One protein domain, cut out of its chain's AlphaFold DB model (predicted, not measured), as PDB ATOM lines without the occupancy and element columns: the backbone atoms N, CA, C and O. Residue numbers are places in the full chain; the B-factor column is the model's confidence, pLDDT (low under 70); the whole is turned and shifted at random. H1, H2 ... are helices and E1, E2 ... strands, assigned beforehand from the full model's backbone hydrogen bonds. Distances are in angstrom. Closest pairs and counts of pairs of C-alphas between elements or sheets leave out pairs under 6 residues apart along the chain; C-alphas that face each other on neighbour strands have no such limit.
ATOM      1  N   ARG A 185      -1.389  34.010  37.772       93.06
ATOM      2  CA  ARG A 185      -1.674  35.454  37.610       93.06
ATOM      3  C   ARG A 185      -2.390  35.736  36.296       93.06
ATOM      4  O   ARG A 185      -2.185  35.014  35.316       93.06
ATOM      5  N   CYS A 186      -3.224  36.776  36.251       92.94
ATOM      6  CA  CYS A 186      -3.959  37.146  35.043       92.94
ATOM      7  C   CYS A 186      -3.958  38.652  34.746       92.94
ATOM      8  O   CYS A 186      -4.680  39.416  35.382       92.94
ATOM      9  N   TYR A 187      -3.250  39.059  33.687       88.81
ATOM     10  CA  TYR A 187      -3.152  40.465  33.275       88.81
ATOM     11  C   TYR A 187      -4.420  41.030  32.615       88.81
ATOM     12  O   TYR A 187      -4.617  42.239  32.624       88.81
ATOM     13  N   SER A 188      -5.290  40.191  32.037       89.38
ATOM     14  CA  SER A 188      -6.544  40.665  31.418       89.38
ATOM     15  C   SER A 188      -7.698  40.838  32.415       89.38
ATOM     16  O   SER A 188      -8.782  41.269  32.027       89.38
ATOM     17  N   CYS A 189      -7.513  40.466  33.684       88.81
ATOM     18  CA  CYS A 189      -8.470  40.764  34.747       88.81
ATOM     19  C   CYS A 189      -8.166  42.133  35.366       88.81
ATOM     20  O   CYS A 189      -7.006  42.509  35.521       88.81
ATOM     21  N   THR A 190      -9.215  42.865  35.748       78.44
ATOM     22  CA  THR A 190      -9.099  44.158  36.434       78.44
ATOM     23  C   THR A 190      -8.194  44.025  37.662       78.44
ATOM     24  O   THR A 190      -8.362  43.089  38.440       78.44
ATOM     25  N   HIS A 191      -7.231  44.938  37.811       71.56
ATOM     26  CA  HIS A 191      -6.194  44.919  38.857       71.56
ATOM     27  C   HIS A 191      -5.256  43.689  38.865       71.56
ATOM     28  O   HIS A 191      -4.632  43.417  39.882       71.56
ATOM     29  N   ALA A 192      -5.113  42.975  37.738       71.31
ATOM     30  CA  ALA A 192      -4.095  41.935  37.520       71.31
ATOM     31  C   ALA A 192      -4.043  40.828  38.602       71.31
ATOM     32  O   ALA A 192      -3.000  40.541  39.182       71.31
ATOM     33  N   ILE A 193      -5.190  40.198  38.870       87.69
ATOM     34  CA  ILE A 193      -5.376  39.263  39.993       87.69
ATOM     35  C   ILE A 193      -4.452  38.031  39.978       87.69
ATOM     36  O   ILE A 193      -4.196  37.424  38.932       87.69
ATOM     37  N   PHE A 194      -4.074  37.602  41.184       93.38
ATOM     38  CA  PHE A 194      -3.375  36.351  41.479       93.38
ATOM     39  C   PHE A 194      -4.341  35.344  42.132       93.38
ATOM     40  O   PHE A 194      -5.127  35.697  43.010       93.38
ATOM     41  N   LEU A 195      -4.328  34.083  41.703       94.12
ATOM     42  CA  LEU A 195      -5.296  33.042  42.055       94.12
ATOM     43  C   LEU A 195      -4.606  31.693  42.283       94.12
ATOM     44  O   LEU A 195      -3.645  31.347  41.605       94.12
ATOM     45  N   CYS A 196      -5.159  30.871  43.173       94.12
ATOM     46  CA  CYS A 196      -4.885  29.434  43.173       94.12
ATOM     47  C   CYS A 196      -5.576  28.760  41.977       94.12
ATOM     48  O   CYS A 196      -6.612  29.236  41.496       94.12
ATOM     49  N   THR A 197      -5.051  27.614  41.552       93.06
ATOM     50  CA  THR A 197      -5.554  26.783  40.441       93.06
ATOM     51  C   THR A 197      -7.070  26.552  40.478       93.06
ATOM     52  O   THR A 197      -7.761  26.845  39.507       93.06
ATOM     53  N   VAL A 198      -7.624  26.171  41.631       93.00
ATOM     54  CA  VAL A 198      -9.076  25.959  41.824       93.00
ATOM     55  C   VAL A 198      -9.914  27.227  41.570       93.00
ATOM     56  O   VAL A 198     -11.046  27.147  41.093       93.00
ATOM     57  N   CYS A 199      -9.391  28.414  41.892       92.94
ATOM     58  CA  CYS A 199     -10.108  29.675  41.669       92.94
ATOM     59  C   CYS A 199      -9.925  30.213  40.240       92.94
ATOM     60  O   CYS A 199     -10.803  30.933  39.759       92.94
ATOM     61  N   ASP A 200      -8.844  29.841  39.545       92.62
ATOM     62  CA  ASP A 200      -8.663  30.108  38.112       92.62
ATOM     63  C   ASP A 200      -9.798  29.502  37.278       92.62
ATOM     64  O   ASP A 200     -10.399  30.201  36.456       92.62
ATOM     65  N   THR A 201     -10.148  28.236  37.536       88.31
ATOM     66  CA  THR A 201     -11.199  27.503  36.808       88.31
ATOM     67  C   THR A 201     -12.534  28.243  36.834       88.31
ATOM     68  O   THR A 201     -13.239  28.306  35.828       88.31
ATOM     69  N   GLU A 202     -12.876  28.822  37.986       86.75
ATOM     70  CA  GLU A 202     -14.141  29.515  38.217       86.75
ATOM     71  C   GLU A 202     -14.126  30.938  37.631       86.75
ATOM     72  O   GLU A 202     -15.010  31.297  36.851       86.75
ATOM     73  N   VAL A 203     -13.093  31.737  37.938       88.19
ATOM     74  CA  VAL A 203     -12.977  33.138  37.481       88.19
ATOM     75  C   VAL A 203     -12.789  33.227  35.964       88.19
ATOM     76  O   VAL A 203     -13.326  34.136  35.322       88.19
ATOM     77  N   HIS A 204     -12.073  32.268  35.374       88.62
ATOM     78  CA  HIS A 204     -11.815  32.203  33.938       88.62
ATOM     79  C   HIS A 204     -12.672  31.157  33.206       88.62
ATOM     80  O   HIS A 204     -12.372  30.827  32.052       88.62
ATOM     81  N   LYS A 205     -13.780  30.690  33.811       82.19
ATOM     82  CA  LYS A 205     -14.768  29.791  33.177       82.19
ATOM     83  C   LYS A 205     -15.291  30.372  31.859       82.19
ATOM     84  O   LYS A 205     -15.199  29.726  30.820       82.19
ATOM     85  N   SER A 206     -15.779  31.615  31.897       77.62
ATOM     86  CA  SER A 206     -16.285  32.371  30.737       77.62
ATOM     87  C   SER A 206     -15.226  33.226  30.032       77.62
ATOM     88  O   SER A 206     -15.452  33.706  28.924       77.62
ATOM     89  N   LYS A 207     -14.053  33.411  30.644       84.38
ATOM     90  CA  LYS A 207     -13.022  34.366  30.205       84.38
ATOM     91  C   LYS A 207     -11.838  33.678  29.508       84.38
ATOM     92  O   LYS A 207     -10.682  33.989  29.770       84.38
ATOM     93  N   SER A 208     -12.119  32.727  28.614       83.62
ATOM     94  CA  SER A 208     -11.134  31.778  28.053       83.62
ATOM     95  C   SER A 208      -9.882  32.394  27.407       83.62
ATOM     96  O   SER A 208      -8.850  31.740  27.386       83.62
ATOM     97  N   PHE A 209      -9.953  33.628  26.897       88.50
ATOM     98  CA  PHE A 209      -8.858  34.307  26.176       88.50
ATOM     99  C   PHE A 209      -8.080  35.322  27.030       88.50
ATOM    100  O   PHE A 209      -7.401  36.203  26.495       88.50
ATOM    101  N   HIS A 210      -8.223  35.245  28.350       90.38
ATOM    102  CA  HIS A 210      -7.439  36.033  29.293       90.38
ATOM    103  C   HIS A 210      -5.967  35.597  29.309       90.38
ATOM    104  O   HIS A 210      -5.668  34.406  29.236       90.38
ATOM    105  N   ASP A 211      -5.060  36.565  29.444       91.44
ATOM    106  CA  ASP A 211      -3.616  36.358  29.598       91.44
ATOM    107  C   ASP A 211      -3.320  35.814  30.994       91.44
ATOM    108  O   ASP A 211      -2.996  36.562  31.918       91.44
ATOM    109  N   ARG A 212      -3.505  34.503  31.145       93.94
ATOM    110  CA  ARG A 212      -3.145  33.741  32.340       93.94
ATOM    111  C   ARG A 212      -1.700  33.268  32.241       93.94
ATOM    112  O   ARG A 212      -1.252  32.849  31.172       93.94
ATOM    113  N   GLN A 213      -0.999  33.268  33.366       94.12
ATOM    114  CA  GLN A 213       0.315  32.647  33.496       94.12
ATOM    115  C   GLN A 213       0.383  31.825  34.781       94.12
ATOM    116  O   GLN A 213      -0.087  32.285  35.819       94.12
ATOM    117  N   TRP A 214       0.990  30.641  34.711       94.25
ATOM    118  CA  TRP A 214       1.236  29.764  35.857       94.25
ATOM    119  C   TRP A 214       2.678  29.891  36.343       94.25
ATOM    120  O   TRP A 214       3.611  29.889  35.535       94.25
ATOM    121  N   PHE A 215       2.850  30.003  37.655       90.75
ATOM    122  CA  PHE A 215       4.129  29.989  38.348       90.75
ATOM    123  C   PHE A 215       4.547  28.560  38.714       90.75
ATOM    124  O   PHE A 215       3.716  27.719  39.037       90.75
ATOM    125  N   LYS A 216       5.856  28.298  38.702       84.25
ATOM    126  CA  LYS A 216       6.454  27.059  39.239       84.25
ATOM    127  C   LYS A 216       7.914  27.275  39.630       84.25
ATOM    128  O   LYS A 216       8.355  26.872  40.693       84.25
ATOM    129  N   GLU A 217       8.625  27.943  38.732       85.25
ATOM    130  CA  GLU A 217       9.996  28.460  38.882       85.25
ATOM    131  C   GLU A 217      10.057  29.878  38.290       85.25
ATOM    132  O   GLU A 217      10.720  30.771  38.799       85.25
ATOM    133  N   PHE A 218       9.323  30.068  37.189       86.00
ATOM    134  CA  PHE A 218       9.063  31.320  36.496       86.00
ATOM    135  C   PHE A 218       7.674  31.241  35.854       86.00
ATOM    136  O   PHE A 218       7.170  30.141  35.593       86.00
ATOM    137  N   TYR A 219       7.062  32.392  35.576       89.81
ATOM    138  CA  TYR A 219       5.741  32.461  34.954       89.81
ATOM    139  C   TYR A 219       5.749  31.956  33.504       89.81
ATOM    140  O   TYR A 219       6.487  32.457  32.654       89.81
ATOM    141  N   LYS A 220       4.884  30.981  33.210       92.38
ATOM    142  CA  LYS A 220       4.667  30.399  31.875       92.38
ATOM    143  C   LYS A 220       3.249  30.731  31.394       92.38
ATOM    144  O   LYS A 220       2.315  30.572  32.179       92.38
ATOM    145  N   PRO A 221       3.049  31.206  30.151       93.12
ATOM    146  CA  PRO A 221       1.715  31.508  29.634       93.12
ATOM    147  C   PRO A 221       0.858  30.244  29.519       93.12
ATOM    148  O   PRO A 221       1.365  29.196  29.130       93.12
ATOM    149  N   LEU A 222      -0.437  30.367  29.818       92.94
ATOM    150  CA  LEU A 222      -1.436  29.322  29.582       92.94
ATOM    151  C   LEU A 222      -2.345  29.720  28.417       92.94
ATOM    152  O   LEU A 222      -3.014  30.758  28.460       92.94
ATOM    153  N   THR A 223      -2.432  28.870  27.399       90.38
ATOM    154  CA  THR A 223      -3.405  29.005  26.307       90.38
ATOM    155  C   THR A 223      -4.851  28.850  26.818       90.38
ATOM    156  O   THR A 223      -5.076  28.372  27.933       90.38
ATOM    157  N   PRO A 224      -5.880  29.189  26.017       87.81
ATOM    158  CA  PRO A 224      -7.284  29.012  26.400       87.81
ATOM    159  C   PRO A 224      -7.707  27.583  26.779       87.81
ATOM    160  O   PRO A 224      -8.744  27.433  27.427       87.81
ATOM    161  N   LYS A 225      -6.947  26.552  26.377       87.75
ATOM    162  CA  LYS A 225      -7.220  25.136  26.684       87.75
ATOM    163  C   LYS A 225      -6.420  24.582  27.861       87.75
ATOM    164  O   LYS A 225      -6.741  23.501  28.334       87.75
ATOM    165  N   GLU A 226      -5.380  25.269  28.314       91.81
ATOM    166  CA  GLU A 226      -4.519  24.742  29.372       91.81
ATOM    167  C   GLU A 226      -5.079  25.069  30.759       91.81
ATOM    168  O   GLU A 226      -5.534  26.186  31.037       91.81
ATOM    169  N   HIS A 227      -5.041  24.081  31.641       90.25
ATOM    170  CA  HIS A 227      -5.366  24.210  33.055       90.25
ATOM    171  C   HIS A 227      -4.304  23.481  33.886       90.25
ATOM    172  O   HIS A 227      -3.460  22.783  33.324       90.25
ATOM    173  N   ILE A 228      -4.308  23.689  35.201       92.56
ATOM    174  CA  ILE A 228      -3.339  23.083  36.111       92.56
ATOM    175  C   ILE A 228      -4.075  22.134  37.045       92.56
ATOM    176  O   ILE A 228      -4.895  22.570  37.850       92.56
ATOM    177  N   GLU A 229      -3.738  20.855  36.944       90.56
ATOM    178  CA  GLU A 229      -4.225  19.781  37.810       90.56
ATOM    179  C   GLU A 229      -2.992  19.071  38.391       90.56
ATOM    180  O   GLU A 229      -2.008  18.847  37.682       90.56
ATOM    181  N   ASP A 230      -2.990  18.819  39.703       88.62
ATOM    182  CA  ASP A 230      -1.904  18.168  40.460       88.62
ATOM    183  C   ASP A 230      -0.474  18.658  40.119       88.62
ATOM    184  O   ASP A 230       0.479  17.885  39.987       88.62
ATOM    185  N   GLY A 231      -0.314  19.979  39.960       88.69
ATOM    186  CA  GLY A 231       0.975  20.623  39.682       88.69
ATOM    187  C   GLY A 231       1.534  20.367  38.272       88.69
ATOM    188  O   GLY A 231       2.753  20.490  38.063       88.69
ATOM    189  N   GLN A 232       0.667  20.000  37.320       91.38
ATOM    190  CA  GLN A 232       0.978  19.720  35.916       91.38
ATOM    191  C   GLN A 232       0.020  20.456  34.967       91.38
ATOM    192  O   GLN A 232      -1.127  20.726  35.308       91.38
ATOM    193  N   VAL A 233       0.489  20.767  33.753       93.19
ATOM    194  CA  VAL A 233      -0.352  21.369  32.708       93.19
ATOM    195  C   VAL A 233      -1.163  20.274  32.020       93.19
ATOM    196  O   VAL A 233      -0.592  19.390  31.382       93.19
ATOM    197  N   VAL A 234      -2.487  20.370  32.105       92.69
ATOM    198  CA  VAL A 234      -3.436  19.524  31.374       92.69
ATOM    199  C   VAL A 234      -4.116  20.322  30.261       92.69
ATOM    200  O   VAL A 234      -4.379  21.518  30.399       92.69
ATOM    201  N   ILE A 235      -4.413  19.662  29.140       89.75
ATOM    202  CA  ILE A 235      -5.168  20.252  28.027       89.75
ATOM    203  C   ILE A 235      -6.625  19.819  28.173       89.75
ATOM    204  O   ILE A 235      -6.950  18.655  27.941       89.75
ATOM    205  N   ILE A 236      -7.498  20.758  28.532       85.00
ATOM    206  CA  ILE A 236      -8.933  20.519  28.713       85.00
ATOM    207  C   ILE A 236      -9.747  20.982  27.500       85.00
ATOM    208  O   ILE A 236      -9.439  21.977  26.831       85.00
TER     209      ILE A 236
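This is residues 185 to 236 of the 349 residues of the protein "CxC3 domain-containing protein" of Clytia hemisphaerica (UniProt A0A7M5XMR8). Two small strand hairpins, E3 with E4 and E1 with E2, follow one another in a rounded body, with the short helix H1 close by E3 and much loop around them. E1 lies near the middle, between E2 and the short stretch of residues 185 to 186, and from that stretch a loop runs out and back before H1. The printed part has 52 residues, with one named helix and four named strands in the order H1, E1, E2, E3, E4; each sheet has two strands and is antiparallel. The class is mixed, helices and strands, though under half of the residues, 21 of 52, are in named elements. The whole is compact, with a radius of gyration of the C-alphas of 10.0 A and spans of 26 by 23 by 17 A.

E3, residues 226 to 229, and E4, residues 232 to 235, form a hairpin, antiparallel at 136 degrees between their directions. N 227 and O 234 are 2.9 A apart, within hydrogen-bond range, and so are N 232 and O 229, at 2.9 A. H1, residues 197 to 203, has 4 pairs of C-alphas within 8 A of E3, the closest being those of Thr 197 and Ile 228, 6.1 A apart. H1 and E4 are apart. E1, residues 212 to 214, and E2, residues 220 to 222, form the other hairpin, antiparallel at 132 degrees. Here N 214 and O 220, and N 222 and O 212, are within hydrogen-bond range, each at 2.9 A. E2 and E3 meet only through their link, while E1 and E3 are only just apart, with their closest C-alphas at 8.1 A. Residues 185 to 186 pair antiparallel with residues 212 to 213 of E1. In H1, 2 of 3 pairs of O i to N i+4 are within hydrogen-bond range.

E4 measures 10.0 A from first to last C-alpha and ends at C-alpha 235, at (-5.168, 20.252, 28.027). E3 measures 9.8 A and begins at C-alpha 226, at (-4.519, 24.742, 29.372). E1 is 6.9 A long and E2 6.6 A. H1 is 10.2 A long and begins at C-alpha 197, at (-5.554, 26.783, 40.441).

The two C-alphas farthest apart, those of Ser 206 and Glu 217, are 27.8 A from each other. The printed part has no cut. The links E1 to E2, E2 to E3 and E3 to E4 are tight, and H1 to E1 is a short link of 8 residues. Residues 185 to 196 hold no named element. The mean pLDDT of the printed part is 88.9, and no printed residue is under 70.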